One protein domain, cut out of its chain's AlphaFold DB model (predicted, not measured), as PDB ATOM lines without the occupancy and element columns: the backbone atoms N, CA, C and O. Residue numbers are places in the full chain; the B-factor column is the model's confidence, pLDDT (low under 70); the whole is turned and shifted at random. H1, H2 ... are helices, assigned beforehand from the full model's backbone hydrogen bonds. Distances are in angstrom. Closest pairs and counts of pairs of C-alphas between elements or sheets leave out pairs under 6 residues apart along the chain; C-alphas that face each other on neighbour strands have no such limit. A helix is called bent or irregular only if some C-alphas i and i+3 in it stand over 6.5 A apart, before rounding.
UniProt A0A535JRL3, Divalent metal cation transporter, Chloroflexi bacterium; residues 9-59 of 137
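Overview. This is residues 9 to 59 of the 137 residues of the protein "Divalent metal cation transporter" of Chloroflexi bacterium (UniProt A0A535JRL3). Two helices joined by a wide loop pack on each other at a steep slant: the shorter H1 on residues 39 to 47 of the longer H2, whose later part, from residue 49 on, sticks out as an arm. Residues 49 to 59 make this arm, and the other 40 residues form a body spanning 23 by 20 by 16 A. The printed part has 51 residues, with two named helices, H1 then H2, and no named strand; its class is all helix. The whole is loose, with a radius of gyration of the C-alphas of 12.3 A, and elongated, spanning 39 by 20 by 18 A.

Arrangement. H1, residues 9 to 23, touches H2, residues 38 to 57, which meets it with residues 39 to 47 alone. Their closest C-alphas are those of Ala 17 and Val 43, 5.8 A apart. The two helices run opposite ways at a steep tilt of 60 degrees, with their centres 12.1 A apart. In H1 every O i to N i+4 pair is within hydrogen-bond range; in H2 it is 14 of 16.

Along the chain. H1 begins at C-alpha 9, (0.495, 26.578, 80.675), and measures 21.4 A from first to last C-alpha. H2 begins at C-alpha 38, (2.695, 8.423, 72.127), and ends at C-alpha 57, (-20.278, 23.819, 74.830), 27.8 A away. H2 is irregular, but only just: C-alphas 52 and 55 are 6.6 A apart, and its line is a rough one.

Size, cuts and confidence. The two C-alphas farthest apart, those of Asp 33 and Gly 58, are 39.7 A from each other. The printed part has no cut. The link from H1 to H2, residues 24 to 37, is long. The mean pLDDT of the printed part is 74.0, and residues 25 to 40 are under 70.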
ATOM      1  N   VAL A   9       1.407  27.463  81.426       85.38
ATOM      2  CA  VAL A   9       0.495  26.578  80.675       85.38
ATOM      3  C   VAL A   9       1.164  25.239  80.309       85.38
ATOM      4  O   VAL A   9       0.594  24.201  80.647       85.38
ATOM      5  N   PRO A  10       2.376  25.208  79.713       83.06
ATOM      6  CA  PRO A  10       3.079  23.953  79.447       83.06
ATOM      7  C   PRO A  10       3.461  23.179  80.709       83.06
ATOM      8  O   PRO A  10       3.345  21.958  80.721       83.06
ATOM      9  N   VAL A  11       3.902  23.865  81.771       86.25
ATOM     10  CA  VAL A  11       4.315  23.201  83.021       86.25
ATOM     11  C   VAL A  11       3.127  22.520  83.703       86.25
ATOM     12  O   VAL A  11       3.247  21.369  84.111       86.25
ATOM     13  N   LEU A  12       1.967  23.182  83.770       88.38
ATOM     14  CA  LEU A  12       0.743  22.589  84.321       88.38
ATOM     15  C   LEU A  12       0.249  21.417  83.467       88.38
ATOM     16  O   LEU A  12      -0.039  20.351  84.005       88.38
ATOM     17  N   ALA A  13       0.208  21.586  82.141       85.62
ATOM     18  CA  ALA A  13      -0.191  20.520  81.226       85.62
ATOM     19  C   ALA A  13       0.738  19.297  81.331       85.62
ATOM     20  O   ALA A  13       0.263  18.164  81.359       85.62
ATOM     21  N   GLY A  14       2.050  19.526  81.441       84.38
ATOM     22  CA  GLY A  14       3.050  18.477  81.626       84.38
ATOM     23  C   GLY A  14       2.901  17.744  82.960       84.38
ATOM     24  O   GLY A  14       2.911  16.518  82.972       84.38
ATOM     25  N   ALA A  15       2.696  18.470  84.064       86.31
ATOM     26  CA  ALA A  15       2.497  17.874  85.387       86.31
ATOM     27  C   ALA A  15       1.218  17.023  85.460       86.31
ATOM     28  O   ALA A  15       1.235  15.933  86.025       86.31
ATOM     29  N   SER A  16       0.116  17.486  84.859       87.44
ATOM     30  CA  SER A  16      -1.122  16.703  84.780       87.44
ATOM     31  C   SER A  16      -0.973  15.475  83.888       87.44
ATOM     32  O   SER A  16      -1.448  14.405  84.252       87.44
ATOM     33  N   ALA A  17      -0.306  15.610  82.738       85.00
ATOM     34  CA  ALA A  17      -0.057  14.480  81.853       85.00
ATOM     35  C   ALA A  17       0.799  13.410  82.537       85.00
ATOM     36  O   ALA A  17       0.448  12.242  82.441       85.00
ATOM     37  N   TYR A  18       1.830  13.827  83.278       80.12
ATOM     38  CA  TYR A  18       2.665  12.950  84.097       80.12
ATOM     39  C   TYR A  18       1.838  12.257  85.194       80.12
ATOM     40  O   TYR A  18       1.728  11.046  85.229       80.12
ATOM     41  N   ALA A  19       1.094  12.989  86.027       86.56
ATOM     42  CA  ALA A  19       0.268  12.337  87.053       86.56
ATOM     43  C   ALA A  19      -0.714  11.289  86.474       86.56
ATOM     44  O   ALA A  19      -0.983  10.263  87.100       86.56
ATOM     45  N   VAL A  20      -1.237  11.528  85.265       83.44
ATOM     46  CA  VAL A  20      -2.107  10.579  84.561       83.44
ATOM     47  C   VAL A  20      -1.324   9.369  84.048       83.44
ATOM     48  O   VAL A  20      -1.755   8.243  84.292       83.44
ATOM     49  N   SER A  21      -0.202   9.540  83.347       79.50
ATOM     50  CA  SER A  21       0.550   8.390  82.826       79.50
ATOM     51  C   SER A  21       1.153   7.515  83.932       79.50
ATOM     52  O   SER A  21       1.135   6.291  83.780       79.50
ATOM     53  N   GLU A  22       1.551   8.105  85.062       77.31
ATOM     54  CA  GLU A  22       2.040   7.400  86.247       77.31
ATOM     55  C   GLU A  22       0.917   6.549  86.852       77.31
ATOM     56  O   GLU A  22       1.095   5.356  87.109       77.31
ATOM     57  N   MET A  23      -0.289   7.121  86.977       80.69
ATOM     58  CA  MET A  23      -1.472   6.409  87.469       80.69
ATOM     59  C   MET A  23      -1.875   5.229  86.566       80.69
ATOM     60  O   MET A  23      -2.329   4.200  87.069       80.69
ATOM     61  N   PHE A  24      -1.700   5.341  85.245       75.94
ATOM     62  CA  PHE A  24      -1.984   4.258  84.289       75.94
ATOM     63  C   PHE A  24      -0.819   3.262  84.110       75.94
ATOM     64  O   PHE A  24      -0.962   2.285  83.370       75.94
ATOM     65  N   GLY A  25       0.316   3.463  84.791       63.88
ATOM     66  CA  GLY A  25       1.483   2.577  84.722       63.88
ATOM     67  C   GLY A  25       2.152   2.543  83.344       63.88
ATOM     68  O   GLY A  25       2.806   1.561  82.984       63.88
ATOM     69  N   TRP A  26       1.957   3.583  82.531       65.50
ATOM     70  CA  TRP A  26       2.572   3.699  81.211       65.50
ATOM     71  C   TRP A  26       3.957   4.336  81.341       65.50
ATOM     72  O   TRP A  26       4.140   5.261  82.119       65.50
ATOM     73  N   ARG A  27       4.954   3.835  80.593       54.19
ATOM     74  CA  ARG A  27       6.334   4.357  80.661       54.19
ATOM     75  C   ARG A  27       6.362   5.842  80.290       54.19
ATOM     76  O   ARG A  27       5.945   6.219  79.195       54.19
ATOM     77  N   GLU A  28       6.878   6.633  81.217       54.09
ATOM     78  CA  GLU A  28       6.969   8.088  81.189       54.09
ATOM     79  C   GLU A  28       8.380   8.577  80.915       54.09
ATOM     80  O   GLU A  28       9.355   7.919  81.268       54.09
ATOM     81  N   GLY A  29       8.472   9.771  80.337       49.72
ATOM     82  CA  GLY A  29       9.727  10.492  80.211       49.72
ATOM     83  C   GLY A  29       9.713  11.455  79.035       49.72
ATOM     84  O   GLY A  29       9.567  11.043  77.890       49.72
ATOM     85  N   LEU A  30       9.960  12.737  79.318       48.97
ATOM     86  CA  LEU A  30      10.539  13.678  78.347       48.97
ATOM     87  C   LEU A  30      11.945  13.235  77.879       48.97
ATOM     88  O   LEU A  30      12.471  13.810  76.931       48.97
ATOM     89  N   ASP A  31      12.525  12.238  78.557       47.72
ATOM     90  CA  ASP A  31      13.857  11.660  78.339       47.72
ATOM     91  C   ASP A  31      13.834  10.371  77.488       47.72
ATOM     92  O   ASP A  31      14.886   9.823  77.165       47.72
ATOM     93  N   GLU A  32      12.651   9.874  77.092       49.78
ATOM     94  CA  GLU A  32      12.526   8.663  76.274       49.78
ATOM     95  C   GLU A  32      12.028   8.988  74.852       49.78
ATOM     96  O   GLU A  32      11.035   9.686  74.640       49.78
ATOM     97  N   ASP A  33      12.753   8.439  73.878       41.34
ATOM     98  CA  ASP A  33      12.660   8.571  72.421       41.34
ATOM     99  C   ASP A  33      11.282   8.991  71.845       41.34
ATOM    100  O   ASP A  33      10.251   8.339  72.064       41.34
ATOM    101  N   TRP A  34      11.294  10.022  70.985       45.12
ATOM    102  CA  TRP A  34      10.160  10.660  70.275       45.12
ATOM    103  C   TRP A  34       9.160   9.677  69.628       45.12
ATOM    104  O   TRP A  34       8.014  10.025  69.336       45.12
ATOM    105  N   ARG A  35       9.584   8.431  69.381       48.69
ATOM    106  CA  ARG A  35       8.785   7.357  68.771       48.69
ATOM    107  C   ARG A  35       7.978   6.506  69.759       48.69
ATOM    108  O   ARG A  35       7.093   5.785  69.293       48.69
ATOM    109  N   ARG A  36       8.232   6.567  71.076       48.19
ATOM    110  CA  ARG A  36       7.623   5.654  72.071       48.19
ATOM    111  C   ARG A  36       6.733   6.331  73.125       48.19
ATOM    112  O   ARG A  36       5.864   5.660  73.670       48.19
ATOM    113  N   ALA A  37       6.821   7.653  73.288       52.78
ATOM    114  CA  ALA A  37       5.994   8.464  74.197       52.78
ATOM    115  C   ALA A  37       4.627   8.914  73.617       52.78
ATOM    116  O   ALA A  37       4.075   9.944  74.010       52.78
ATOM    117  N   ARG A  38       4.036   8.146  72.688       58.88
ATOM    118  CA  ARG A  38       2.695   8.423  72.127       58.88
ATOM    119  C   ARG A  38       1.604   8.697  73.180       58.88
ATOM    120  O   ARG A  38       0.809   9.601  72.930       58.88
ATOM    121  N   PRO A  39       1.532   7.980  74.323       65.50
ATOM    122  CA  PRO A  39       0.470   8.236  75.292       65.50
ATOM    123  C   PRO A  39       0.628   9.584  76.009       65.50
ATOM    124  O   PRO A  39      -0.371  10.269  76.177       65.50
ATOM    125  N   PHE A  40       1.847  10.024  76.345       68.12
ATOM    126  CA  PHE A  40       2.075  11.312  77.016       68.12
ATOM    127  C   PHE A  40       1.647  12.498  76.139       68.12
ATOM    128  O   PHE A  40       0.817  13.316  76.535       68.12
ATOM    129  N   TYR A  41       2.135  12.544  74.894       73.69
ATOM    130  CA  TYR A  41       1.710  13.564  73.932       73.69
ATOM    131  C   TYR A  41       0.220  13.444  73.585       73.69
ATOM    132  O   TYR A  41      -0.430  14.458  73.339       73.69
ATOM    133  N   GLY A  42      -0.335  12.227  73.614       78.00
ATOM    134  CA  GLY A  42      -1.766  11.973  73.460       78.00
ATOM    135  C   GLY A  42      -2.602  12.596  74.580       78.00
ATOM    136  O   GLY A  42      -3.589  13.262  74.284       78.00
ATOM    137  N   VAL A  43      -2.187  12.453  75.844       82.25
ATOM    138  CA  VAL A  43      -2.862  13.069  76.999       82.25
ATOM    139  C   VAL A  43      -2.791  14.594  76.918       82.25
ATOM    140  O   VAL A  43      -3.811  15.253  77.098       82.25
ATOM    141  N   VAL A  44      -1.635  15.170  76.570       83.50
ATOM    142  CA  VAL A  44      -1.489  16.629  76.403       83.50
ATOM    143  C   VAL A  44      -2.356  17.157  75.253       83.50
ATOM    144  O   VAL A  44      -3.050  18.165  75.412       83.50
ATOM    145  N   ALA A  45      -2.348  16.480  74.099       85.69
ATOM    146  CA  ALA A  45      -3.160  16.857  72.944       85.69
ATOM    147  C   ALA A  45      -4.658  16.753  73.258       85.69
ATOM    148  O   ALA A  45      -5.410  17.684  72.980       85.69
ATOM    149  N   LEU A  46      -5.080  15.661  73.901       86.94
ATOM    150  CA  LEU A  46      -6.460  15.462  74.332       86.94
ATOM    151  C   LEU A  46      -6.883  16.530  75.345       86.94
ATOM    152  O   LEU A  46      -7.925  17.147  75.159       86.94
ATOM    153  N   ALA A  47      -6.069  16.801  76.368       86.19
ATOM    154  CA  ALA A  47      -6.348  17.831  77.367       86.19
ATOM    155  C   ALA A  47      -6.478  19.224  76.730       86.19
ATOM    156  O   ALA A  47      -7.372  19.987  77.091       86.19
ATOM    157  N   THR A  48      -5.639  19.531  75.737       88.00
ATOM    158  CA  THR A  48      -5.698  20.797  74.992       88.00
ATOM    159  C   THR A  48      -6.967  20.893  74.148       88.00
ATOM    160  O   THR A  48      -7.638  21.920  74.177       88.00
ATOM    161  N   ILE A  49      -7.334  19.829  73.427       90.38
ATOM    162  CA  ILE A  49      -8.565  19.787  72.623       90.38
ATOM    163  C   ILE A  49      -9.792  19.920  73.528       90.38
ATOM    164  O   ILE A  49     -10.668  20.731  73.249       90.38
ATOM    165  N   VAL A  50      -9.843  19.180  74.636       87.69
ATOM    166  CA  VAL A  50     -10.936  19.260  75.613       87.69
ATOM    167  C   VAL A  50     -11.027  20.671  76.197       87.69
ATOM    168  O   VAL A  50     -12.101  21.270  76.170       87.69
ATOM    169  N   GLY A  51      -9.907  21.246  76.642       85.31
ATOM    170  CA  GLY A  51      -9.845  22.620  77.146       85.31
ATOM    171  C   GLY A  51     -10.296  23.664  76.121       85.31
ATOM    172  O   GLY A  51     -10.967  24.627  76.485       85.31
ATOM    173  N   LEU A  52      -9.982  23.456  74.840       88.00
ATOM    174  CA  LEU A  52     -10.394  24.334  73.748       88.00
ATOM    175  C   LEU A  52     -11.885  24.201  73.417       88.00
ATOM    176  O   LEU A  52     -12.505  25.194  73.056       88.00
ATOM    177  N   VAL A  53     -12.459  23.001  73.538       87.75
ATOM    178  CA  VAL A  53     -13.863  22.717  73.202       87.75
ATOM    179  C   VAL A  53     -14.819  23.137  74.321       87.75
ATOM    180  O   VAL A  53     -15.918  23.598  74.019       87.75
ATOM    181  N   ILE A  54     -14.415  23.049  75.596       85.06
ATOM    182  CA  ILE A  54     -15.258  23.397  76.761       85.06
ATOM    183  C   ILE A  54     -15.939  24.776  76.620       85.06
ATOM    184  O   ILE A  54     -17.160  24.831  76.778       85.06
ATOM    185  N   PRO A  55     -15.242  25.871  76.254       83.69
ATOM    186  CA  PRO A  55     -15.868  27.181  76.062       83.69
ATOM    187  C   PRO A  55     -16.973  27.221  74.993       83.69
ATOM    188  O   PRO A  55     -17.861  28.067  75.069       83.69
ATOM    189  N   PHE A  56     -16.949  26.318  74.005       81.56
ATOM    190  CA  PHE A  56     -17.948  26.253  72.931       81.56
ATOM    191  C   PHE A  56     -19.191  25.437  73.301       81.56
ATOM    192  O   PHE A  56     -20.199  25.512  72.604       81.56
ATOM    193  N   THR A  57     -19.158  24.681  74.403       76.25
ATOM    194  CA  THR A  57     -20.278  23.819  74.830       76.25
ATOM    195  C   THR A  57     -21.459  24.582  75.450       76.25
ATOM    196  O   THR A  57     -22.431  23.967  75.874       76.25
ATOM    197  N   GLY A  58     -21.404  25.919  75.511       70.44
ATOM    198  CA  GLY A  58     -22.466  26.759  76.086       70.44
ATOM    199  C   GLY A  58     -22.516  26.759  77.620       70.44
ATOM    200  O   GLY A  58     -23.294  27.509  78.206       70.44
ATOM    201  N   VAL A  59     -21.666  25.967  78.283       75.81
ATOM    202  CA  VAL A  59     -21.447  26.033  79.732       75.81
ATOM    203  C   VAL A  59     -20.752  27.352  80.060       75.81
ATOM    204  O   VAL A  59     -19.731  27.690  79.460       75.81
TER     205      VAL A  59